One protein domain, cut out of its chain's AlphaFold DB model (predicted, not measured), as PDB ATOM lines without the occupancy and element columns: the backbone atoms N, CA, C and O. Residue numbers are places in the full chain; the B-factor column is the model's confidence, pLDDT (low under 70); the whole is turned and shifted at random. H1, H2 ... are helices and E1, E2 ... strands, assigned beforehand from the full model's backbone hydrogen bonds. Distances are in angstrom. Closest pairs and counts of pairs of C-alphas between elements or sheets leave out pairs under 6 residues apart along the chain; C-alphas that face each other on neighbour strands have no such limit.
ATOM      1  N   THR A  85      16.893  10.312  -6.566       83.44
ATOM      2  CA  THR A  85      16.844   9.632  -7.873       83.44
ATOM      3  C   THR A  85      17.288   8.165  -7.821       83.44
ATOM      4  O   THR A  85      16.821   7.353  -8.612       83.44
ATOM      5  N   THR A  86      18.153   7.768  -6.890       86.50
ATOM      6  CA  THR A  86      18.451   6.347  -6.651       86.50
ATOM      7  C   THR A  86      17.244   5.635  -6.042       86.50
ATOM      8  O   THR A  86      16.938   4.515  -6.447       86.50
ATOM      9  N   ILE A  87      16.533   6.296  -5.122       85.19
ATOM     10  CA  ILE A  87      15.307   5.769  -4.504       85.19
ATOM     11  C   ILE A  87      14.218   5.587  -5.569       85.19
ATOM     12  O   ILE A  87      13.663   4.497  -5.661       85.19
ATOM     13  N   ASP A  88      14.012   6.576  -6.446       85.81
ATOM     14  CA  ASP A  88      13.044   6.495  -7.554       85.81
ATOM     15  C   ASP A  88      13.274   5.245  -8.428       85.81
ATOM     16  O   ASP A  88      12.338   4.603  -8.903       85.81
ATOM     17  N   ALA A  89      14.539   4.877  -8.653       91.44
ATOM     18  CA  ALA A  89      14.884   3.698  -9.438       91.44
ATOM     19  C   ALA A  89      14.671   2.385  -8.679       91.44
ATOM     20  O   ALA A  89      14.356   1.365  -9.296       91.44
ATOM     21  N   TRP A  90      14.855   2.384  -7.358       91.50
ATOM     22  CA  TRP A  90      14.534   1.232  -6.517       91.50
ATOM     23  C   TRP A  90      13.033   1.000  -6.439       91.50
ATOM     24  O   TRP A  90      12.604  -0.135  -6.614       91.50
ATOM     25  N   GLU A  91      12.241   2.055  -6.268       89.56
ATOM     26  CA  GLU A  91      10.778   1.977  -6.313       89.56
ATOM     27  C   GLU A  91      10.302   1.465  -7.673       89.56
ATOM     28  O   GLU A  91       9.492   0.539  -7.747       89.56
ATOM     29  N   TRP A  92      10.873   1.992  -8.761       93.88
ATOM     30  CA  TRP A  92      10.594   1.473 -10.096       93.88
ATOM     31  C   TRP A  92      10.987  -0.005 -10.224       93.88
ATOM     32  O   TRP A  92      10.212  -0.798 -10.756       93.88
ATOM     33  N   SER A  93      12.153  -0.407  -9.711       94.19
ATOM     34  CA  SER A  93      12.606  -1.804  -9.760       94.19
ATOM     35  C   SER A  93      11.672  -2.726  -8.975       94.19
ATOM     36  O   SER A  93      11.286  -3.764  -9.497       94.19
ATOM     37  N   ALA A  94      11.253  -2.326  -7.774       91.25
ATOM     38  CA  ALA A  94      10.311  -3.078  -6.950       91.25
ATOM     39  C   ALA A  94       8.939  -3.228  -7.625       91.25
ATOM     40  O   ALA A  94       8.301  -4.266  -7.499       91.25
ATOM     41  N   ALA A  95       8.490  -2.228  -8.387       91.12
ATOM     42  CA  ALA A  95       7.236  -2.319  -9.129       91.12
ATOM     43  C   ALA A  95       7.340  -3.191 -10.399       91.12
ATOM     44  O   ALA A  95       6.361  -3.840 -10.770       91.12
ATOM     45  N   ASN A  96       8.502  -3.228 -11.065       95.25
ATOM     46  CA  ASN A  96       8.633  -3.751 -12.436       95.25
ATOM     47  C   ASN A  96       9.512  -5.007 -12.585       95.25
ATOM     48  O   ASN A  96       9.498  -5.632 -13.648       95.25
ATOM     49  N   ILE A  97      10.304  -5.377 -11.576       94.25
ATOM     50  CA  ILE A  97      11.265  -6.485 -11.648       94.25
ATOM     51  C   ILE A  97      10.984  -7.491 -10.532       94.25
ATOM     52  O   ILE A  97      11.212  -7.214  -9.357       94.25
ATOM     53  N   HIS A  98      10.568  -8.693 -10.934       93.94
ATOM     54  CA  HIS A  98      10.188  -9.783 -10.035       93.94
ATOM     55  C   HIS A  98      10.779 -11.106 -10.513       93.94
ATOM     56  O   HIS A  98      10.760 -11.384 -11.714       93.94
ATOM     57  N   GLY A  99      11.270 -11.929  -9.585       95.19
ATOM     58  CA  GLY A  99      11.814 -13.256  -9.886       95.19
ATOM     59  C   GLY A  99      13.000 -13.257 -10.859       95.19
ATOM     60  O   GLY A  99      13.205 -14.246 -11.557       95.19
ATOM     61  N   ALA A 100      13.746 -12.151 -10.952       95.88
ATOM     62  CA  ALA A 100      14.804 -11.965 -11.944       95.88
ATOM     63  C   ALA A 100      16.205 -12.156 -11.349       95.88
ATOM     64  O   ALA A 100      16.428 -11.919 -10.156       95.88
ATOM     65  N   THR A 101      17.182 -12.484 -12.200       97.88
ATOM     66  CA  THR A 101      18.597 -12.320 -11.850       97.88
ATOM     67  C   THR A 101      19.094 -10.950 -12.305       97.88
ATOM     68  O   THR A 101      19.129 -10.641 -13.498       97.88
ATOM     69  N   ILE A 102      19.514 -10.131 -11.345       98.00
ATOM     70  CA  ILE A 102      19.955  -8.754 -11.553       98.00
ATOM     71  C   ILE A 102      21.473  -8.683 -11.368       98.00
ATOM     72  O   ILE A 102      21.977  -8.863 -10.259       98.00
ATOM     73  N   ALA A 103      22.206  -8.391 -12.442       97.50
ATOM     74  CA  ALA A 103      23.590  -7.950 -12.336       97.50
ATOM     75  C   ALA A 103      23.629  -6.490 -11.895       97.50
ATOM     76  O   ALA A 103      22.933  -5.646 -12.461       97.50
ATOM     77  N   TYR A 104      24.466  -6.191 -10.910       96.12
ATOM     78  CA  TYR A 104      24.605  -4.854 -10.354       96.12
ATOM     79  C   TYR A 104      26.039  -4.330 -10.491       96.12
ATOM     80  O   TYR A 104      27.003  -5.056 -10.242       96.12
ATOM     81  N   THR A 105      26.174  -3.057 -10.868       93.69
ATOM     82  CA  THR A 105      27.449  -2.325 -10.894       93.69
ATOM     83  C   THR A 105      27.244  -0.845 -10.550       93.69
ATOM     84  O   THR A 105      26.154  -0.299 -10.735       93.69
ATOM     85  N   GLY A 106      28.287  -0.185 -10.039       90.50
ATOM     86  CA  GLY A 106      28.244   1.205  -9.570       90.50
ATOM     87  C   GLY A 106      28.592   1.341  -8.089       90.50
ATOM     88  O   GLY A 106      29.646   0.867  -7.647       90.50
ATOM     89  N   ASN A 107      27.711   2.010  -7.345       84.88
ATOM     90  CA  ASN A 107      27.797   2.189  -5.893       84.88
ATOM     91  C   ASN A 107      27.678   0.849  -5.165       84.88
ATOM     92  O   ASN A 107      27.269  -0.137  -5.754       84.88
ATOM     93  N   ASN A 108      28.026   0.768  -3.882       78.44
ATOM     94  CA  ASN A 108      27.914  -0.487  -3.121       78.44
ATOM     95  C   ASN A 108      26.599  -0.598  -2.320       78.44
ATOM     96  O   ASN A 108      26.631  -0.795  -1.104       78.44
ATOM     97  N   LEU A 109      25.439  -0.428  -2.971       83.31
ATOM     98  CA  LEU A 109      24.120  -0.480  -2.311       83.31
ATOM     99  C   LEU A 109      23.083  -1.324  -3.092       83.31
ATOM    100  O   LEU A 109      22.061  -0.792  -3.527       83.31
ATOM    101  N   PRO A 110      23.304  -2.643  -3.259       87.94
ATOM    102  CA  PRO A 110      22.424  -3.504  -4.054       87.94
ATOM    103  C   PRO A 110      21.159  -3.982  -3.326       87.94
ATOM    104  O   PRO A 110      20.257  -4.496  -3.978       87.94
ATOM    105  N   TYR A 111      21.090  -3.880  -1.991       85.81
ATOM    106  CA  TYR A 111      20.076  -4.578  -1.180       85.81
ATOM    107  C   TYR A 111      18.620  -4.369  -1.626       85.81
ATOM    108  O   TYR A 111      17.895  -5.363  -1.678       85.81
ATOM    109  N   PRO A 112      18.179  -3.155  -2.008       90.19
ATOM    110  CA  PRO A 112      16.800  -2.950  -2.454       90.19
ATOM    111  C   PRO A 112      16.428  -3.730  -3.723       90.19
ATOM    112  O   PRO A 112      15.253  -3.980  -3.969       90.19
ATOM    113  N   LEU A 113      17.410  -4.168  -4.518       93.38
ATOM    114  CA  LEU A 113      17.175  -4.920  -5.753       93.38
ATOM    115  C   LEU A 113      16.740  -6.368  -5.506       93.38
ATOM    116  O   LEU A 113      16.193  -6.987  -6.413       93.38
ATOM    117  N   ALA A 114      16.935  -6.904  -4.295       92.50
ATOM    118  CA  ALA A 114      16.453  -8.241  -3.943       92.50
ATOM    119  C   ALA A 114      14.914  -8.341  -3.973       92.50
ATOM    120  O   ALA A 114      14.375  -9.443  -4.082       92.50
ATOM    121  N   GLY A 115      14.220  -7.196  -3.936       87.00
ATOM    122  CA  GLY A 115      12.765  -7.118  -3.972       87.00
ATOM    123  C   GLY A 115      12.101  -7.685  -2.717       87.00
ATOM    124  O   GLY A 115      12.757  -8.139  -1.772       87.00
ATOM    125  N   ASP A 116      10.772  -7.670  -2.723       80.50
ATOM    126  CA  ASP A 116       9.981  -8.241  -1.639       80.50
ATOM    127  C   ASP A 116      10.257  -9.740  -1.515       80.50
ATOM    128  O   ASP A 116      10.406 -10.460  -2.509       80.50
ATOM    129  N   HIS A 117      10.360 -10.206  -0.270       83.38
ATOM    130  CA  HIS A 117      10.650 -11.601   0.072       83.38
ATOM    131  C   HIS A 117      11.923 -12.181  -0.575       83.38
ATOM    132  O   HIS A 117      12.054 -13.402  -0.652       83.38
ATOM    133  N   LEU A 118      12.874 -11.332  -0.995       89.56
ATOM    134  CA  LEU A 118      14.128 -11.745  -1.642       89.56
ATOM    135  C   LEU A 118      13.896 -12.567  -2.925       89.56
ATOM    136  O   LEU A 118      14.625 -13.517  -3.209       89.56
ATOM    137  N   THR A 119      12.849 -12.229  -3.680       92.25
ATOM    138  CA  THR A 119      12.469 -12.956  -4.902       92.25
ATOM    139  C   THR A 119      13.451 -12.757  -6.054       92.25
ATOM    140  O   THR A 119      13.557 -13.629  -6.916       92.25
ATOM    141  N   ASN A 120      14.190 -11.646  -6.074       95.75
ATOM    142  CA  ASN A 120      15.224 -11.393  -7.071       95.75
ATOM    143  C   ASN A 120      16.591 -11.885  -6.583       95.75
ATOM    144  O   ASN A 120      16.993 -11.671  -5.435       95.75
ATOM    145  N   ARG A 121      17.369 -12.467  -7.497       96.94
ATOM    146  CA  ARG A 121      18.769 -12.829  -7.260       96.94
ATOM    147  C   ARG A 121      19.675 -11.689  -7.711       96.94
ATOM    148  O   ARG A 121      19.791 -11.437  -8.903       96.94
ATOM    149  N   VAL A 122      20.372 -11.040  -6.783       96.62
ATOM    150  CA  VAL A 122      21.307  -9.949  -7.110       96.62
ATOM    151  C   VAL A 122      22.743 -10.465  -7.128       96.62
ATOM    152  O   VAL A 122      23.179 -11.122  -6.182       96.62
ATOM    153  N   VAL A 123      23.482 -10.176  -8.199       95.00
ATOM    154  CA  VAL A 123      24.865 -10.633  -8.390       95.00
ATOM    155  C   VAL A 123      25.794  -9.510  -8.827       95.00
ATOM    156  O   VAL A 123      25.438  -8.654  -9.633       95.00
ATOM    157  N   TYR A 124      27.029  -9.564  -8.333       93.12
ATOM    158  CA  TYR A 124      28.151  -8.868  -8.950       93.12
ATOM    159  C   TYR A 124      28.773  -9.792  -9.995       93.12
ATOM    160  O   TYR A 124      29.032 -10.961  -9.707       93.12
ATOM    161  N   VAL A 125      28.993  -9.273 -11.199       95.06
ATOM    162  CA  VAL A 125      29.582 -10.027 -12.309       95.06
ATOM    163  C   VAL A 125      30.964  -9.464 -12.600       95.06
ATOM    164  O   VAL A 125      31.100  -8.269 -12.865       95.06
ATOM    165  N   ASN A 126      31.981 -10.324 -12.558       95.06
ATOM    166  CA  ASN A 126      33.359  -9.929 -12.833       95.06
ATOM    167  C   ASN A 126      33.490  -9.423 -14.276       95.06
ATOM    168  O   ASN A 126      32.923 -10.007 -15.206       95.06
ATOM    169  N   ILE A 127      34.236  -8.331 -14.459       93.94
ATOM    170  CA  ILE A 127      34.397  -7.667 -15.763       93.94
ATOM    171  C   ILE A 127      35.559  -8.228 -16.591       93.94
ATOM    172  O   ILE A 127      35.871  -7.700 -17.655       93.94
ATOM    173  N   ASP A 128      36.222  -9.273 -16.101       93.38
ATOM    174  CA  ASP A 128      37.379  -9.902 -16.723       93.38
ATOM    175  C   ASP A 128      37.158 -11.412 -16.939       93.38
ATOM    176  O   ASP A 128      36.041 -11.927 -16.865       93.38
ATOM    177  N   ARG A 129      38.233 -12.140 -17.251       93.69
ATOM    178  CA  ARG A 129      38.186 -13.571 -17.596       93.69
ATOM    179  C   ARG A 129      37.998 -14.507 -16.402       93.69
ATOM    180  O   ARG A 129      37.905 -15.714 -16.607       93.69
ATOM    181  N   HIS A 130      37.947 -13.988 -15.178       94.38
ATOM    182  CA  HIS A 130      37.899 -14.796 -13.968       94.38
ATOM    183  C   HIS A 130      36.467 -14.899 -13.428       94.38
ATOM    184  O   HIS A 130      36.118 -14.268 -12.437       94.38
ATOM    185  N   ALA A 131      35.613 -15.687 -14.083       92.38
ATOM    186  CA  ALA A 131      34.178 -15.751 -13.778       92.38
ATOM    187  C   ALA A 131      33.836 -16.167 -12.329       92.38
ATOM    188  O   ALA A 131      32.795 -15.779 -11.803       92.38
ATOM    189  N   ASP A 132      34.690 -16.968 -11.695       93.50
ATOM    190  CA  ASP A 132      34.473 -17.594 -10.387       93.50
ATOM    191  C   ASP A 132      35.299 -16.967  -9.253       93.50
ATOM    192  O   ASP A 132      35.144 -17.347  -8.088       93.50
ATOM    193  N   TRP A 133      36.156 -15.994  -9.571       93.81
ATOM    194  CA  TRP A 133      37.008 -15.354  -8.578       93.81
ATOM    195  C   TRP A 133      36.209 -14.478  -7.627       93.81
ATOM    196  O   TRP A 133      35.363 -13.670  -8.018       93.81
ATOM    197  N   ARG A 134      36.548 -14.596  -6.347       91.12
ATOM    198  CA  ARG A 134      36.073 -13.709  -5.287       91.12
ATOM    199  C   ARG A 134      37.111 -12.621  -5.037       91.12
ATOM    200  O   ARG A 134      38.274 -12.749  -5.411       91.12
ATOM    201  N   PHE A 135      36.727 -11.577  -4.303       85.69
ATOM    202  CA  PHE A 135      37.633 -10.477  -3.941       85.69
ATOM    203  C   PHE A 135      38.988 -10.942  -3.370       85.69
ATOM    204  O   PHE A 135      40.027 -10.383  -3.709       85.69
ATOM    205  N   HIS A 136      39.005 -11.989  -2.539       85.69
ATOM    206  CA  HIS A 136      40.250 -12.502  -1.955       85.69
ATOM    207  C   HIS A 136      41.132 -13.281  -2.941       85.69
ATOM    208  O   HIS A 136      42.327 -13.437  -2.691       85.69
ATOM    209  N   ASP A 137      40.573 -13.787  -4.041       91.06
ATOM    210  CA  ASP A 137      41.350 -14.437  -5.098       91.06
ATOM    211  C   ASP A 137      42.112 -13.385  -5.902       91.06
ATOM    212  O   ASP A 137      43.313 -13.546  -6.135       91.06
ATOM    213  N   TYR A 138      41.454 -12.259  -6.198       88.31
ATOM    214  CA  TYR A 138      42.093 -11.087  -6.792       88.31
ATOM    215  C   TYR A 138      43.210 -10.523  -5.911       88.31
ATOM    216  O   TYR A 138      44.324 -10.330  -6.396       88.31
ATOM    217  N   ASP A 139      42.958 -10.321  -4.613       83.62
ATOM    218  CA  ASP A 139      43.990  -9.884  -3.664       83.62
ATOM    219  C   ASP A 139      45.176 -10.868  -3.625       83.62
ATOM    220  O   ASP A 139      46.339 -10.480  -3.757       83.62
ATOM    221  N   ARG A 140      44.903 -12.175  -3.518       86.19
ATOM    222  CA  ARG A 140      45.950 -13.206  -3.520       86.19
ATOM    223  C   ARG A 140      46.772 -13.176  -4.809       86.19
ATOM    224  O   ARG A 140      47.994 -13.325  -4.749       86.19
ATOM    225  N   ALA A 141      46.124 -13.022  -5.961       87.06
ATOM    226  CA  ALA A 141      46.791 -12.930  -7.254       87.06
ATOM    227  C   ALA A 141      47.644 -11.660  -7.355       87.06
ATOM    228  O   ALA A 141      48.788 -11.738  -7.800       87.06
ATOM    229  N   HIS A 142      47.130 -10.525  -6.880       80.69
ATOM    230  CA  HIS A 142      47.859  -9.264  -6.857       80.69
ATOM    231  C   HIS A 142      49.093  -9.334  -5.952       80.69
ATOM    232  O   HIS A 142      50.188  -8.991  -6.387       80.69
ATOM    233  N   ARG A 143      48.967  -9.869  -4.731       80.50
ATOM    234  CA  ARG A 143      50.102 -10.027  -3.802       80.50
ATOM    235  C   ARG A 143      51.219 -10.907  -4.359       80.50
ATOM    236  O   ARG A 143      52.384 -10.653  -4.072       80.50
ATOM    237  N   ARG A 144      50.885 -11.921  -5.164       85.00
ATOM    238  CA  ARG A 144      51.879 -12.764  -5.859       85.00
ATOM    239  C   ARG A 144      52.633 -12.024  -6.962       85.00
ATOM    240  O   ARG A 144      53.727 -12.444  -7.307       85.00
ATOM    241  N   ARG A 145      52.037 -10.964  -7.504       79.31
ATOM    242  CA  ARG A 145      52.558 -10.139  -8.601       79.31
ATOM    243  C   ARG A 145      52.958  -8.742  -8.131       79.31
ATOM    244  O   ARG A 145      53.005  -7.814  -8.924       79.31
ATOM    245  N   ARG A 146      53.202  -8.568  -6.829       71.06
ATOM    246  CA  ARG A 146      53.467  -7.253  -6.230       71.06
ATOM    247  C   ARG A 146      54.680  -6.556  -6.853       71.06
ATOM    248  O   ARG A 146      54.687  -5.333  -6.936       71.06
ATOM    249  N   ASP A 147      55.667  -7.341  -7.267       72.25
ATOM    250  CA  ASP A 147      56.915  -6.851  -7.850       72.25
ATOM    251  C   ASP A 147      56.852  -6.765  -9.389       72.25
ATOM    252  O   ASP A 147      57.801  -6.298 -10.019       72.25
ATOM    253  N   ASP A 148      55.736  -7.183 -10.000       75.62
ATOM    254  CA  ASP A 148      55.514  -7.032 -11.436       75.62
ATOM    255  C   ASP A 148      55.205  -5.564 -11.760       75.62
ATOM    256  O   ASP A 148      54.546  -4.850 -10.996       75.62
ATOM    257  N   ALA A 149      55.628  -5.108 -12.940       68.75
ATOM    258  CA  ALA A 149      55.197  -3.810 -13.439       68.75
ATOM    259  C   ALA A 149      53.658  -3.784 -13.577       68.75
ATOM    260  O   ALA A 149      53.075  -4.756 -14.077       68.75
ATOM    261  N   PRO A 150      52.978  -2.696 -13.164       66.56
ATOM    262  CA  PRO A 150      51.537  -2.581 -13.337       66.56
ATOM    263  C   PRO A 150      51.155  -2.683 -14.824       66.56
ATOM    264  O   PRO A 150      51.961  -2.338 -15.695       66.56
ATOM    265  N   PRO A 151      49.929  -3.144 -15.141       67.38
ATOM    266  CA  PRO A 151      49.482  -3.225 -16.524       67.38
ATOM    267  C   PRO A 151      49.581  -1.854 -17.200       67.38
ATOM    268  O   PRO A 151      49.177  -0.847 -16.622       67.38
ATOM    269  N   ALA A 152      50.073  -1.829 -18.443       66.81
ATOM    270  CA  ALA A 152      50.311  -0.592 -19.192       66.81
ATOM    271  C   ALA A 152      49.049   0.272 -19.398       66.81
ATOM    272  O   ALA A 152      49.163   1.473 -19.611       66.81
ATOM    273  N   ALA A 153      47.857  -0.329 -19.321       69.50
ATOM    274  CA  ALA A 153      46.566   0.348 -19.431       69.50
ATOM    275  C   ALA A 153      45.560  -0.243 -18.426       69.50
ATOM    276  O   ALA A 153      44.618  -0.939 -18.802       69.50
ATOM    277  N   ALA A 154      45.799  -0.034 -17.128       74.62
ATOM    278  CA  ALA A 154      44.840  -0.428 -16.100       74.62
ATOM    279  C   ALA A 154      43.547   0.401 -16.228       74.62
ATOM    280  O   ALA A 154      43.608   1.624 -16.330       74.62
ATOM    281  N   LEU A 155      42.384  -0.257 -16.192       79.88
ATOM    282  CA  LEU A 155      41.086   0.431 -16.201       79.88
ATOM    283  C   LEU A 155      40.852   1.202 -14.898       79.88
ATOM    284  O   LEU A 155      40.270   2.280 -14.901       79.88
ATOM    285  N   ALA A 156      41.320   0.650 -13.782       76.81
ATOM    286  CA  ALA A 156      41.231   1.259 -12.467       76.81
ATOM    287  C   ALA A 156      42.628   1.421 -11.867       76.81
ATOM    288  O   ALA A 156      43.433   0.487 -11.883       76.81
ATOM    289  N   THR A 157      42.888   2.591 -11.289       68.44
ATOM    290  CA  THR A 157      44.121   2.893 -10.557       68.44
ATOM    291  C   THR A 157      43.802   3.304  -9.123       68.44
ATOM    292  O   THR A 157      42.753   3.899  -8.879       68.44
ATOM    293  N   PRO A 158      44.692   3.027  -8.155       67.25
ATOM    294  CA  PRO A 158      44.538   3.551  -6.804       67.25
ATOM    295  C   PRO A 158      44.511   5.080  -6.821       67.25
ATOM    296  O   PRO A 158      45.387   5.696  -7.424       67.25
ATOM    297  N   SER A 159      43.562   5.690  -6.112       64.25
ATOM    298  CA  SER A 159      43.469   7.154  -6.043       64.25
ATOM    299  C   SER A 159      44.627   7.800  -5.276       64.25
ATOM    300  O   SER A 159      44.879   8.991  -5.416       64.25
ATOM    301  N   GLY A 160      45.314   7.041  -4.412       64.44
ATOM    302  CA  GLY A 160      46.382   7.545  -3.539       64.44
ATOM    303  C   GLY A 160      45.903   8.469  -2.407       64.44
ATOM    304  O   GLY A 160      46.685   8.789  -1.518       64.44
ATOM    305  N   VAL A 161      44.623   8.864  -2.405       59.47
ATOM    306  CA  VAL A 161      44.007   9.739  -1.393       59.47
ATOM    307  C   VAL A 161      43.761   8.983  -0.085       59.47
ATOM    308  O   VAL A 161      43.992   9.508   1.002       59.47
ATOM    309  N   LEU A 162      43.301   7.733  -0.187       54.62
ATOM    310  CA  LEU A 162      43.151   6.850   0.962       54.62
ATOM    311  C   LEU A 162      44.499   6.191   1.244       54.62
ATOM    312  O   LEU A 162      44.931   5.285   0.533       54.62
ATOM    313  N   VAL A 163      45.167   6.686   2.282       55.25
ATOM    314  CA  VAL A 163      46.418   6.124   2.784       55.25
ATOM    315  C   VAL A 163      46.143   5.208   3.977       55.25
ATOM    316  O   VAL A 163      45.231   5.482   4.764       55.25
ATOM    317  N   PRO A 164      46.922   4.126   4.155       58.31
ATOM    318  CA  PRO A 164      46.867   3.335   5.374       58.31
ATOM    319  C   PRO A 164      47.046   4.202   6.606       58.31
ATOM    320  O   PRO A 164      47.928   5.059   6.656       58.31
ATOM    321  N   ILE A 165      46.226   3.938   7.626       60.12
ATOM    322  CA  ILE A 165      46.480   4.461   8.965       60.12
ATOM    323  C   ILE A 165      47.888   4.001   9.352       60.12
ATOM    324  O   ILE A 165      48.219   2.820   9.212       60.12
ATOM    325  N   ALA A 166      48.728   4.933   9.805       63.16
ATOM    326  CA  ALA A 166      50.064   4.605  10.280       63.16
ATOM    327  C   ALA A 166      49.965   3.518  11.367       63.16
ATOM    328  O   ALA A 166      49.299   3.699  12.385       63.16
ATOM    329  N   GLY A 167      50.594   2.370  11.128       66.31
ATOM    330  CA  GLY A 167      50.513   1.190  11.983       66.31
ATOM    331  C   GLY A 167      51.751   0.305  11.833       66.31
ATOM    332  O   GLY A 167      52.668   0.666  11.096       66.31
ATOM    333  N   PRO A 168      51.821  -0.843  12.530       67.12
ATOM    334  CA  PRO A 168      52.926  -1.793  12.386       67.12
ATOM    335  C   PRO A 168      53.143  -2.181  10.918       67.12
ATOM    336  O   PRO A 168      52.172  -2.238  10.172       67.12
ATOM    337  N   ALA A 169      54.365  -2.566  10.525       61.91
ATOM    338  CA  ALA A 169      54.726  -2.864   9.128       61.91
ATOM    339  C   ALA A 169      53.741  -3.790   8.375       61.91
ATOM    340  O   ALA A 169      53.547  -3.672   7.168       61.91
ATOM    341  N   ARG A 170      53.074  -4.690   9.108       59.22
ATOM    342  CA  ARG A 170      52.053  -5.625   8.605       59.22
ATOM    343  C   ARG A 170      50.680  -4.987   8.277       59.22
ATOM    344  O   ARG A 170      49.836  -5.686   7.744       59.22
ATOM    345  N   TRP A 171      50.438  -3.714   8.618       54.41
ATOM    346  CA  TRP A 171      49.161  -2.980   8.452       54.41
ATOM    347  C   TRP A 171      49.181  -2.057   7.219       54.41
ATOM    348  O   TRP A 171      48.148  -1.526   6.828       54.41
ATOM    349  N   HIS A 172      50.345  -1.859   6.586       50.84
ATOM    350  CA  HIS A 172      50.530  -0.883   5.503       50.84
ATOM    351  C   HIS A 172      49.937  -1.284   4.144       50.84
ATOM    352  O   HIS A 172      50.074  -0.523   3.191       50.84
ATOM    353  N   VAL A 173      49.322  -2.461   4.018       52.97
ATOM    354  CA  VAL A 173      48.977  -3.020   2.699       52.97
ATOM    355  C   VAL A 173      47.484  -2.905   2.375       52.97
ATOM    356  O   VAL A 173      47.138  -2.729   1.213       52.97
ATOM    357  N   ASP A 174      46.605  -2.896   3.381       48.28
ATOM    358  CA  ASP A 174      45.162  -3.102   3.159       48.28
ATOM    359  C   ASP A 174      44.360  -1.836   2.835       48.28
ATOM    360  O   ASP A 174      43.223  -1.924   2.380       48.28
ATOM    361  N   ALA A 175      44.912  -0.645   3.075       48.72
ATOM    362  CA  ALA A 175      44.170   0.594   2.830       48.72
ATOM    363  C   ALA A 175      44.406   1.191   1.442       48.72
ATOM    364  O   ALA A 175      43.770   2.188   1.096       48.72
ATOM    365  N   VAL A 176      45.290   0.595   0.635       53.22
ATOM    366  CA  VAL A 176      45.279   0.911  -0.789       53.22
ATOM    367  C   VAL A 176      43.941   0.378  -1.300       53.22
ATOM    368  O   VAL A 176      43.626  -0.796  -1.126       53.22
ATOM    369  N   ARG A 177      43.146   1.228  -1.952       62.84
ATOM    370  CA  ARG A 177      41.903   0.825  -2.626       62.84
ATOM    371  C   ARG A 177      42.111   0.637  -4.138       62.84
ATOM    372  O   ARG A 177      41.444   1.331  -4.902       62.84
ATOM    373  N   PRO A 178      42.988  -0.260  -4.642       62.22
ATOM    374  CA  PRO A 178      42.775  -0.780  -5.977       62.22
ATOM    375  C   PRO A 178      41.570  -1.722  -5.903       62.22
ATOM    376  O   PRO A 178      41.545  -2.667  -5.116       62.22
ATOM    377  N   ARG A 179      40.564  -1.481  -6.737       76.38
ATOM    378  CA  ARG A 179      39.529  -2.477  -7.036       76.38
ATOM    379  C   ARG A 179      40.190  -3.544  -7.914       76.38
ATOM    380  O   ARG A 179      40.139  -3.435  -9.137       76.38
ATOM    381  N   TYR A 180      40.924  -4.488  -7.314       80.69
ATOM    382  CA  TYR A 180      41.701  -5.508  -8.040       80.69
ATOM    383  C   TYR A 180      40.854  -6.246  -9.079       80.69
ATOM    384  O   TYR A 180      41.315  -6.503 -10.189       80.69
ATOM    385  N   GLU A 181      39.592  -6.489  -8.741       84.62
ATOM    386  CA  GLU A 181      38.564  -7.101  -9.580       84.62
ATOM    387  C   GLU A 181      38.112  -6.234 -10.769       84.62
ATOM    388  O   GLU A 181      37.276  -6.649 -11.569       84.62
ATOM    389  N   ARG A 182      38.645  -5.012 -10.888       86.62
ATOM    390  CA  ARG A 182      38.313  -4.024 -11.927       86.62
ATOM    391  C   ARG A 182      39.533  -3.362 -12.561       86.62
ATOM    392  O   ARG A 182      39.381  -2.480 -13.402       86.62
ATOM    393  N   MET A 183      40.747  -3.758 -12.171       82.88
ATOM    394  CA  MET A 183      41.981  -3.229 -12.768       82.88
ATOM    395  C   MET A 183      42.131  -3.631 -14.236       82.88
ATOM    396  O   MET A 183      42.749  -2.910 -15.018       82.88
ATOM    397  N   GLN A 184      41.567  -4.780 -14.603       83.69
ATOM    398  CA  GLN A 184      41.488  -5.276 -15.968       83.69
ATOM    399  C   GLN A 184      40.014  -5.420 -16.334       83.69
ATOM    400  O   GLN A 184      39.199  -5.771 -15.485       83.69
ATOM    401  N   GLY A 185      39.677  -5.164 -17.594       87.44
ATOM    402  CA  GLY A 185      38.337  -5.407 -18.107       87.44
ATOM    403  C   GLY A 185      38.399  -5.926 -19.529       87.44
ATOM    404  O   GLY A 185      39.184  -5.456 -20.351       87.44
ATOM    405  N   ASP A 186      37.571  -6.924 -19.793       93.38
ATOM    406  CA  ASP A 186      37.418  -7.591 -21.074       93.38
ATOM    407  C   ASP A 186      35.914  -7.702 -21.336       93.38
ATOM    408  O   ASP A 186      35.220  -8.531 -20.749       93.38
ATOM    409  N   ARG A 187      35.401  -6.836 -22.218       94.62
ATOM    410  CA  ARG A 187      33.970  -6.765 -22.546       94.62
ATOM    411  C   ARG A 187      33.411  -8.126 -22.974       94.62
ATOM    412  O   ARG A 187      32.286  -8.459 -22.613       94.62
ATOM    413  N   ALA A 188      34.170  -8.913 -23.738       95.12
ATOM    414  CA  ALA A 188      33.707 -10.217 -24.206       95.12
ATOM    415  C   ALA A 188      33.602 -11.217 -23.048       95.12
ATOM    416  O   ALA A 188      32.620 -11.959 -22.966       95.12
ATOM    417  N   ALA A 189      34.571 -11.200 -22.129       96.06
ATOM    418  CA  ALA A 189      34.522 -12.013 -20.920       96.06
ATOM    419  C   ALA A 189      33.370 -11.595 -19.996       96.06
ATOM    420  O   ALA A 189      32.608 -12.446 -19.551       96.06
ATOM    421  N   TRP A 190      33.166 -10.292 -19.789       96.38
ATOM    422  CA  TRP A 190      32.041  -9.773 -19.012       96.38
ATOM    423  C   TRP A 190      30.684 -10.234 -19.572       96.38
ATOM    424  O   TRP A 190      29.848 -10.738 -18.822       96.38
ATOM    425  N   LEU A 191      30.484 -10.164 -20.895       96.25
ATOM    426  CA  LEU A 191      29.276 -10.685 -21.548       96.25
ATOM    427  C   LEU A 191      29.103 -12.195 -21.344       96.25
ATOM    428  O   LEU A 191      27.986 -12.664 -21.112       96.25
ATOM    429  N   ALA A 192      30.189 -12.965 -21.425       96.38
ATOM    430  CA  ALA A 192      30.153 -14.397 -21.142       96.38
ATOM    431  C   ALA A 192      29.771 -14.671 -19.677       96.38
ATOM    432  O   ALA A 192      28.931 -15.533 -19.421       96.38
ATOM    433  N   ASN A 193      30.306 -13.892 -18.734       97.06
ATOM    434  CA  ASN A 193      30.020 -14.020 -17.305       97.06
ATOM    435  C   ASN A 193      28.564 -13.650 -16.972       97.06
ATOM    436  O   ASN A 193      27.937 -14.333 -16.158       97.06
ATOM    437  N   LEU A 194      27.996 -12.624 -17.624       96.81
ATOM    438  CA  LEU A 194      26.574 -12.271 -17.496       96.81
ATOM    439  C   LEU A 194      25.677 -13.439 -17.927       96.81
ATOM    440  O   LEU A 194      24.766 -13.826 -17.194       96.81
ATOM    441  N   ARG A 195      25.977 -14.042 -19.086       95.38
ATOM    442  CA  ARG A 195      25.234 -15.200 -19.612       95.38
ATOM    443  C   ARG A 195      25.366 -16.418 -18.703       95.38
ATOM    444  O   ARG A 195      24.359 -17.033 -18.372       95.38
ATOM    445  N   ALA A 196      26.583 -16.741 -18.264       95.75
ATOM    446  CA  ALA A 196      26.838 -17.859 -17.355       95.75
ATOM    447  C   ALA A 196      26.127 -17.685 -16.003       95.75
ATOM    448  O   ALA A 196      25.717 -18.663 -15.384       95.75
ATOM    449  N   SER A 197      25.943 -16.437 -15.566       95.62
ATOM    450  CA  SER A 197      25.233 -16.099 -14.331       95.62
ATOM    451  C   SER A 197      23.710 -16.078 -14.477       95.62
ATOM    452  O   SER A 197      23.038 -15.878 -13.463       95.62
ATOM    453  N   GLY A 198      23.180 -16.273 -15.693       96.06
ATOM    454  CA  GLY A 198      21.747 -16.241 -15.991       96.06
ATOM    455  C   GLY A 198      21.120 -14.866 -15.779       96.06
ATOM    456  O   GLY A 198      20.020 -14.787 -15.257       96.06
ATOM    457  N   VAL A 199      21.849 -13.790 -16.081       97.62
ATOM    458  CA  VAL A 199      21.409 -12.414 -15.809       97.62
ATOM    459  C   VAL A 199      20.334 -11.970 -16.799       97.62
ATOM    460  O   VAL A 199      20.569 -11.974 -18.004       97.62
ATOM    461  N   ASP A 200      19.211 -11.487 -16.266       96.62
ATOM    462  CA  ASP A 200      18.069 -10.964 -17.032       96.62
ATOM    463  C   ASP A 200      17.998  -9.432 -17.006       96.62
ATOM    464  O   ASP A 200      17.351  -8.802 -17.849       96.62
ATOM    465  N   ARG A 201      18.599  -8.807 -15.987       98.00
ATOM    466  CA  ARG A 201      18.590  -7.355 -15.781       98.00
ATOM    467  C   ARG A 201      19.984  -6.869 -15.428       98.00
ATOM    468  O   ARG A 201      20.643  -7.456 -14.577       98.00
ATOM    469  N   LEU A 202      20.406  -5.767 -16.034       98.25
ATOM    470  CA  LEU A 202      21.614  -5.047 -15.648       98.25
ATOM    471  C   LEU A 202      21.200  -3.724 -15.008       98.25
ATOM    472  O   LEU A 202      20.600  -2.881 -15.670       98.25
ATOM    473  N   PHE A 203      21.526  -3.550 -13.733       98.00
ATOM    474  CA  PHE A 203      21.324  -2.316 -12.987       98.00
ATOM    475  C   PHE A 203      22.673  -1.612 -12.815       98.00
ATOM    476  O   PHE A 203      23.575  -2.128 -12.152       98.00
ATOM    477  N   VAL A 204      22.801  -0.421 -13.393       97.50
ATOM    478  CA  VAL A 204      24.020   0.392 -13.349       97.50
ATOM    479  C   VAL A 204      23.730   1.677 -12.584       97.50
ATOM    480  O   VAL A 204      22.862   2.454 -12.986       97.50
ATOM    481  N   SER A 205      24.460   1.928 -11.499       94.81
ATOM    482  CA  SER A 205      24.428   3.225 -10.818       94.81
ATOM    483  C   SER A 205      25.617   4.092 -11.212       94.81
ATOM    484  O   SER A 205      26.728   3.598 -11.394       94.81
ATOM    485  N   ALA A 206      25.398   5.404 -11.251       91.44
ATOM    486  CA  ALA A 206      26.469   6.385 -11.215       91.44
ATOM    487  C   ALA A 206      27.273   6.191  -9.925       91.44
ATOM    488  O   ALA A 206      26.701   5.890  -8.871       91.44
ATOM    489  N   LEU A 207      28.586   6.350 -10.029       86.56
ATOM    490  CA  LEU A 207      29.533   6.224  -8.935       86.56
ATOM    491  C   LEU A 207      29.373   7.382  -7.947       86.56
ATOM    492  O   LEU A 207      29.087   8.523  -8.323       86.56
ATOM    493  N   SER A 208      29.573   7.098  -6.666       81.00
ATOM    494  CA  SER A 208      29.588   8.113  -5.628       81.00
ATOM    495  C   SER A 208      30.950   8.802  -5.616       81.00
ATOM    496  O   SER A 208      31.914   8.345  -6.232       81.00
ATOM    497  N   ALA A 209      31.051   9.881  -4.841       75.19
ATOM    498  CA  ALA A 209      32.328  10.541  -4.587       75.19
ATOM    499  C   ALA A 209      33.383   9.585  -4.000       75.19
ATOM    500  O   ALA A 209      34.570   9.861  -4.101       75.19
ATOM    501  N   TYR A 210      32.965   8.463  -3.401       73.75
ATOM    502  CA  TYR A 210      33.900   7.449  -2.947       73.75
ATOM    503  C   TYR A 210      34.377   6.570  -4.081       73.75
ATOM    504  O   TYR A 210      35.560   6.294  -4.092       73.75
ATOM    505  N   GLU A 211      33.526   6.049  -4.965       80.00
ATOM    506  CA  GLU A 211      33.969   5.100  -5.997       80.00
ATOM    507  C   GLU A 211      34.593   5.760  -7.230       80.00
ATOM    508  O   GLU A 211      35.406   5.121  -7.900       80.00
ATOM    509  N   ILE A 212      34.245   7.017  -7.519       79.88
ATOM    510  CA  ILE A 212      34.616   7.679  -8.775       79.88
ATOM    511  C   ILE A 212      36.133   7.817  -8.970       79.88
ATOM    512  O   ILE A 212      36.619   7.668 -10.085       79.88
ATOM    513  N   ASP A 213      36.903   7.969  -7.891       76.56
ATOM    514  CA  ASP A 213      38.357   8.163  -7.970       76.56
ATOM    515  C   ASP A 213      39.155   6.892  -8.325       76.56
ATOM    516  O   ASP A 213      40.358   6.970  -8.566       76.56
ATOM    517  N   TYR A 214      38.536   5.706  -8.302       77.81
ATOM    518  CA  TYR A 214      39.249   4.434  -8.517       77.81
ATOM    519  C   TYR A 214      38.442   3.375  -9.274       77.81
ATOM    520  O   TYR A 214      38.840   2.210  -9.327       77.81
ATOM    521  N   VAL A 215      37.306   3.740  -9.863       84.00
ATOM    522  CA  VAL A 215      36.564   2.882 -10.788       84.00
ATOM    523  C   VAL A 215      36.546   3.561 -12.145       84.00
ATOM    524  O   VAL A 215      36.151   4.715 -12.239       84.00
ATOM    525  N   ALA A 216      36.946   2.843 -13.193       87.38
ATOM    526  CA  ALA A 216      36.826   3.313 -14.570       87.38
ATOM    527  C   ALA A 216      35.382   3.738 -14.866       87.38
ATOM    528  O   ALA A 216      34.456   2.952 -14.634       87.38
ATOM    529  N   HIS A 217      35.195   4.944 -15.394       89.38
ATOM    530  CA  HIS A 217      33.876   5.512 -15.640       89.38
ATOM    531  C   HIS A 217      33.853   6.447 -16.845       89.38
ATOM    532  O   HIS A 217      34.895   6.937 -17.278       89.38
ATOM    533  N   ASN A 218      32.654   6.678 -17.373       90.06
ATOM    534  CA  ASN A 218      32.396   7.661 -18.421       90.06
ATOM    535  C   ASN A 218      32.159   9.066 -17.843       90.06
ATOM    536  O   ASN A 218      32.024   9.240 -16.632       90.06
ATOM    537  N   ASP A 219      32.028  10.071 -18.713       86.56
ATOM    538  CA  ASP A 219      31.810  11.475 -18.321       86.56
ATOM    539  C   ASP A 219      30.529  11.697 -17.489       86.56
ATOM    540  O   ASP A 219      30.395  12.696 -16.782       86.56
ATOM    541  N   GLY A 220      29.574  10.762 -17.554       84.94
ATOM    542  CA  GLY A 220      28.357  10.766 -16.739       84.94
ATOM    543  C   GLY A 220      28.557  10.234 -15.315       84.94
ATOM    544  O   GLY A 220      27.608  10.240 -14.528       84.94
ATOM    545  N   GLY A 221      29.760   9.765 -14.981       88.94
ATOM    546  CA  GLY A 221      30.080   9.120 -13.712       88.94
ATOM    547  C   GLY A 221      29.597   7.672 -13.617       88.94
ATOM    548  O   GLY A 221      29.581   7.125 -12.516       88.94
ATOM    549  N   PHE A 222      29.180   7.040 -14.718       93.50
ATOM    550  CA  PHE A 222      28.781   5.629 -14.722       93.50
ATOM    551  C   PHE A 222      29.987   4.720 -14.972       93.50
ATOM    552  O   PHE A 222      30.849   5.082 -15.771       93.50
ATOM    553  N   PRO A 223      30.048   3.532 -14.342       94.12
ATOM    554  CA  PRO A 223      31.047   2.520 -14.667       94.12
ATOM    555  C   PRO A 223      31.088   2.208 -16.168       94.12
ATOM    556  O   PRO A 223      30.052   2.223 -16.826       94.12
ATOM    557  N   ILE A 224      32.260   1.847 -16.688       93.88
ATOM    558  CA  ILE A 224      32.477   1.482 -18.106       93.88
ATOM    559  C   ILE A 224      31.533   0.397 -18.657       93.88
ATOM    560  O   ILE A 224      31.299   0.344 -19.863       93.88
ATOM    561  N   GLU A 225      30.950  -0.451 -17.806       96.31
ATOM    562  CA  GLU A 225      29.920  -1.422 -18.198       96.31
ATOM    563  C   GLU A 225      28.689  -0.760 -18.829       96.31
ATOM    564  O   GLU A 225      28.018  -1.370 -19.659       96.31
ATOM    565  N   ASP A 226      28.400   0.484 -18.455       97.69
ATOM    566  CA  ASP A 226      27.349   1.288 -19.061       97.69
ATOM    567  C   ASP A 226      27.642   1.578 -20.538       97.69
ATOM    568  O   ASP A 226      26.798   1.319 -21.393       97.69
ATOM    569  N   ASP A 227      28.861   2.015 -20.866       96.81
ATOM    570  CA  ASP A 227      29.278   2.225 -22.257       96.81
ATOM    571  C   ASP A 227      29.248   0.909 -23.043       96.81
ATOM    572  O   ASP A 227      28.796   0.862 -24.189       96.81
ATOM    573  N   TRP A 228      29.678  -0.190 -22.416       97.06
ATOM    574  CA  TRP A 228      29.636  -1.518 -23.027       97.06
ATOM    575  C   TRP A 228      28.219  -2.011 -23.318       97.06
ATOM    576  O   TRP A 228      28.036  -2.703 -24.327       97.06
ATOM    577  N   ALA A 229      27.257  -1.683 -22.452       97.75
ATOM    578  CA  ALA A 229      25.847  -2.001 -22.638       97.75
ATOM    579  C   ALA A 229      25.220  -1.131 -23.736       97.75
ATOM    580  O   ALA A 229      24.586  -1.659 -24.649       97.75
ATOM    581  N   ARG A 230      25.460   0.188 -23.715       96.44
ATOM    582  CA  ARG A 230      24.969   1.126 -24.747       96.44
ATOM    583  C   ARG A 230      25.487   0.792 -26.143       96.44
ATOM    584  O   ARG A 230      24.757   0.955 -27.117       96.44
ATOM    585  N   ALA A 231      26.729   0.323 -26.241       96.50
ATOM    586  CA  ALA A 231      27.340  -0.076 -27.506       96.50
ATOM    587  C   ALA A 231      26.756  -1.378 -28.095       96.50
ATOM    588  O   ALA A 231      27.139  -1.762 -29.199       96.50
ATOM    589  N   ASP A 232      25.857  -2.073 -27.385       95.94
ATOM    590  CA  ASP A 232      25.282  -3.353 -27.814       95.94
ATOM    591  C   ASP A 232      23.775  -3.437 -27.558       95.94
ATOM    592  O   ASP A 232      23.304  -4.215 -26.721       95.94
ATOM    593  N   PRO A 233      22.991  -2.668 -28.333       95.62
ATOM    594  CA  PRO A 233      21.537  -2.683 -28.234       95.62
ATOM    595  C   PRO A 233      20.922  -4.034 -28.630       95.62
ATOM    596  O   PRO A 233      19.759  -4.291 -28.332       95.62
ATOM    597  N   SER A 234      21.687  -4.916 -29.288       93.81
ATOM    598  CA  SER A 234      21.232  -6.269 -29.628       93.81
ATOM    599  C   SER A 234      21.128  -7.186 -28.405       93.81
ATOM    600  O   SER A 234      20.354  -8.142 -28.427       93.81
ATOM    601  N   THR A 235      21.880  -6.877 -27.343       95.62
ATOM    602  CA  THR A 235      21.901  -7.626 -26.077       95.62
ATOM    603  C   THR A 235      21.255  -6.850 -24.925       95.62
ATOM    604  O   THR A 235      20.715  -7.459 -24.000       95.62
ATOM    605  N   PHE A 236      21.326  -5.516 -24.951       97.81
ATOM    606  CA  PHE A 236      20.842  -4.656 -23.874       97.81
ATOM    607  C   PHE A 236      19.766  -3.703 -24.375       97.81
ATOM    608  O   PHE A 236      20.025  -2.810 -25.177       97.81
ATOM    609  N   THR A 237      18.556  -3.839 -23.843       97.69
ATOM    610  CA  THR A 237      17.481  -2.868 -24.079       97.69
ATOM    611  C   THR A 237      17.345  -1.975 -22.854       97.69
ATOM    612  O   THR A 237      17.055  -2.473 -21.771       97.69
ATOM    613  N   LEU A 238      17.561  -0.665 -22.996       97.88
ATOM    614  CA  LEU A 238      17.369   0.291 -21.901       97.88
ATOM    615  C   LEU A 238      15.875   0.383 -21.551       97.88
ATOM    616  O   LEU A 238      15.064   0.739 -22.402       97.88
ATOM    617  N   ILE A 239      15.519   0.062 -20.307       97.88
ATOM    618  CA  ILE A 239      14.125   0.030 -19.826       97.88
ATOM    619  C   ILE A 239      13.833   1.085 -18.755       97.88
ATOM    620  O   ILE A 239      12.672   1.390 -18.496       97.88
ATOM    621  N   TYR A 240      14.872   1.656 -18.143       98.06
ATOM    622  CA  TYR A 240      14.747   2.769 -17.208       98.06
ATOM    623  C   TYR A 240      16.020   3.614 -17.201       98.06
ATOM    624  O   TYR A 240      17.137   3.090 -17.207       98.06
ATOM    625  N   GLU A 241      15.848   4.931 -17.128       97.12
ATOM    626  CA  GLU A 241      16.940   5.889 -17.027       97.12
ATOM    627  C   GLU A 241      16.537   7.082 -16.165       97.12
ATOM    628  O   GLU A 241      15.456   7.653 -16.307       97.12
ATOM    629  N   ASN A 242      17.456   7.498 -15.301       93.94
ATOM    630  CA  ASN A 242      17.413   8.794 -14.639       93.94
ATOM    631  C   ASN A 242      18.851   9.322 -14.444       93.94
ATOM    632  O   ASN A 242      19.806   8.644 -14.813       93.94
ATOM    633  N   PRO A 243      19.086  10.505 -13.854       89.62
ATOM    634  CA  PRO A 243      20.443  11.040 -13.710       89.62
ATOM    635  C   PRO A 243      21.447  10.174 -12.927       89.62
ATOM    636  O   PRO A 243      22.634  10.479 -12.955       89.62
ATOM    637  N   GLN A 244      21.014   9.150 -12.187       89.81
ATOM    638  CA  GLN A 244      21.871   8.297 -11.354       89.81
ATOM    639  C   GLN A 244      21.826   6.818 -11.719       89.81
ATOM    640  O   GLN A 244      22.714   6.089 -11.297       89.81
ATOM    641  N   ILE A 245      20.827   6.364 -12.471       95.75
ATOM    642  CA  ILE A 245      20.603   4.943 -12.718       95.75
ATOM    643  C   ILE A 245      20.330   4.687 -14.198       95.75
ATOM    644  O   ILE A 245      19.656   5.471 -14.874       95.75
ATOM    645  N   ARG A 246      20.851   3.569 -14.699       97.94
ATOM    646  CA  ARG A 246      20.436   2.922 -15.947       97.94
ATOM    647  C   ARG A 246      20.031   1.491 -15.631       97.94
ATOM    648  O   ARG A 246      20.744   0.800 -14.905       97.94
ATOM    649  N   ILE A 247      18.904   1.048 -16.173       98.31
ATOM    650  CA  ILE A 247      18.474  -0.346 -16.070       98.31
ATOM    651  C   ILE A 247      18.250  -0.874 -17.474       98.31
ATOM    652  O   ILE A 247      17.494  -0.285 -18.251       98.31
ATOM    653  N   TYR A 248      18.893  -1.994 -17.779       98.50
ATOM    654  CA  TYR A 248      18.771  -2.684 -19.051       98.50
ATOM    655  C   TYR A 248      18.101  -4.044 -18.847       98.50
ATOM    656  O   TYR A 248      18.423  -4.772 -17.904       98.50
ATOM    657  N   ALA A 249      17.197  -4.413 -19.751       97.94
ATOM    658  CA  ALA A 249      16.850  -5.808 -19.974       97.94
ATOM    659  C   ALA A 249      17.996  -6.486 -20.736       97.94
ATOM    660  O   ALA A 249      18.492  -5.930 -21.718       97.94
ATOM    661  N   VAL A 250      18.413  -7.661 -20.264       96.56
ATOM    662  CA  VAL A 250      19.498  -8.459 -20.841       96.56
ATOM    663  C   VAL A 250      18.892  -9.657 -21.559       96.56
ATOM    664  O   VAL A 250      18.143 -10.431 -20.967       96.56
ATOM    665  N   GLY A 251      19.205  -9.802 -22.841       87.94
ATOM    666  CA  GLY A 251      18.694 -10.877 -23.686       87.94
ATOM    667  C   GLY A 251      18.767 -10.490 -25.161       87.94
ATOM    668  O   GLY A 251      19.020  -9.327 -25.469       87.94
TER     669      GLY A 251
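This is residues 85 to 251 of the 257 residues of an uncharacterized protein of Acidobacteria bacterium (UniProt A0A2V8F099). A strongly twisted sheet of five strands forms the core of one end of this domain, with H1 and H2 over one face and H5 over the other. From that end, H3 and the long link of residues 145 to 186 reach away along the longest axis, and residues 144 to 149 and 166 to 171 stick out free. The 167 printed residues include five named helices and five named strands, in the order H1 E1 H2 E2 H3 H4 E3 H5 E4 E5; the mixed sheet runs E2 E1 E3 E5 E4. The class is mixed, helices and strands, with under half of the residues in named elements. The whole is compact, with a radius of gyration of the C-alphas of 16.8 A, and elongated, spanning 51 by 32 by 30 A.

Look first for the sheet: E2 is residues 121 to 123, E1 101 to 105, E3 201 to 205, E5 245 to 250 over 15.7 A, and E4 236 to 241 over 13.2 A. Find C-alpha 85 at (16.844, 9.632, -7.873); from there H1 runs 16.4 A to residue 96. H2 is residues 111 to 114 and H5 225 to 230. H4, residues 187 to 196, measures 14.2 A. H3, residues 135 to 144, runs 14.6 A to C-alpha 144 at (51.879, -12.764, -5.859).

In the sheet, E1 is parallel to E3, with N 103 and O 201 at 2.8 A, and to E2, with N 102 and O 121 at 2.8 A. E5 is antiparallel to E3, N 204 and O 246 at 2.8 A, and forms a hairpin with E4, N 249 and O 237 at 2.8 A. E1, H2, E2 make a strand-helix-strand unit, two parallel neighbours with a helix between; E2, H3 H4, E3 and E3, H5, E4 are split units, with another strand between; the three crossovers are right-handed. H1 lies over E5 and E4 at a height over the sheet of 9.5 A. H2 is on the same face, and touches H1, closest at the C-alphas of Trp 90 and Pro 112, 6.3 A. H5 is on the opposite face, at 8.4 A. H4 only grazes the sheet, with residues 194 to 195. H3 is not on the sheet. Every O i to N i+4 pair is within hydrogen-bond range in H1, H3, H4 and H5; H2 is too short for one.

The C-alphas farthest apart, of Pro 168 and Ser 234, are 52.8 A apart. The printed part has no cut. The links E2 to H3, H3 to H4 and E3 to H5 are long. Look for pLDDT under 70 at residues 149 to 153 and 157 to 178.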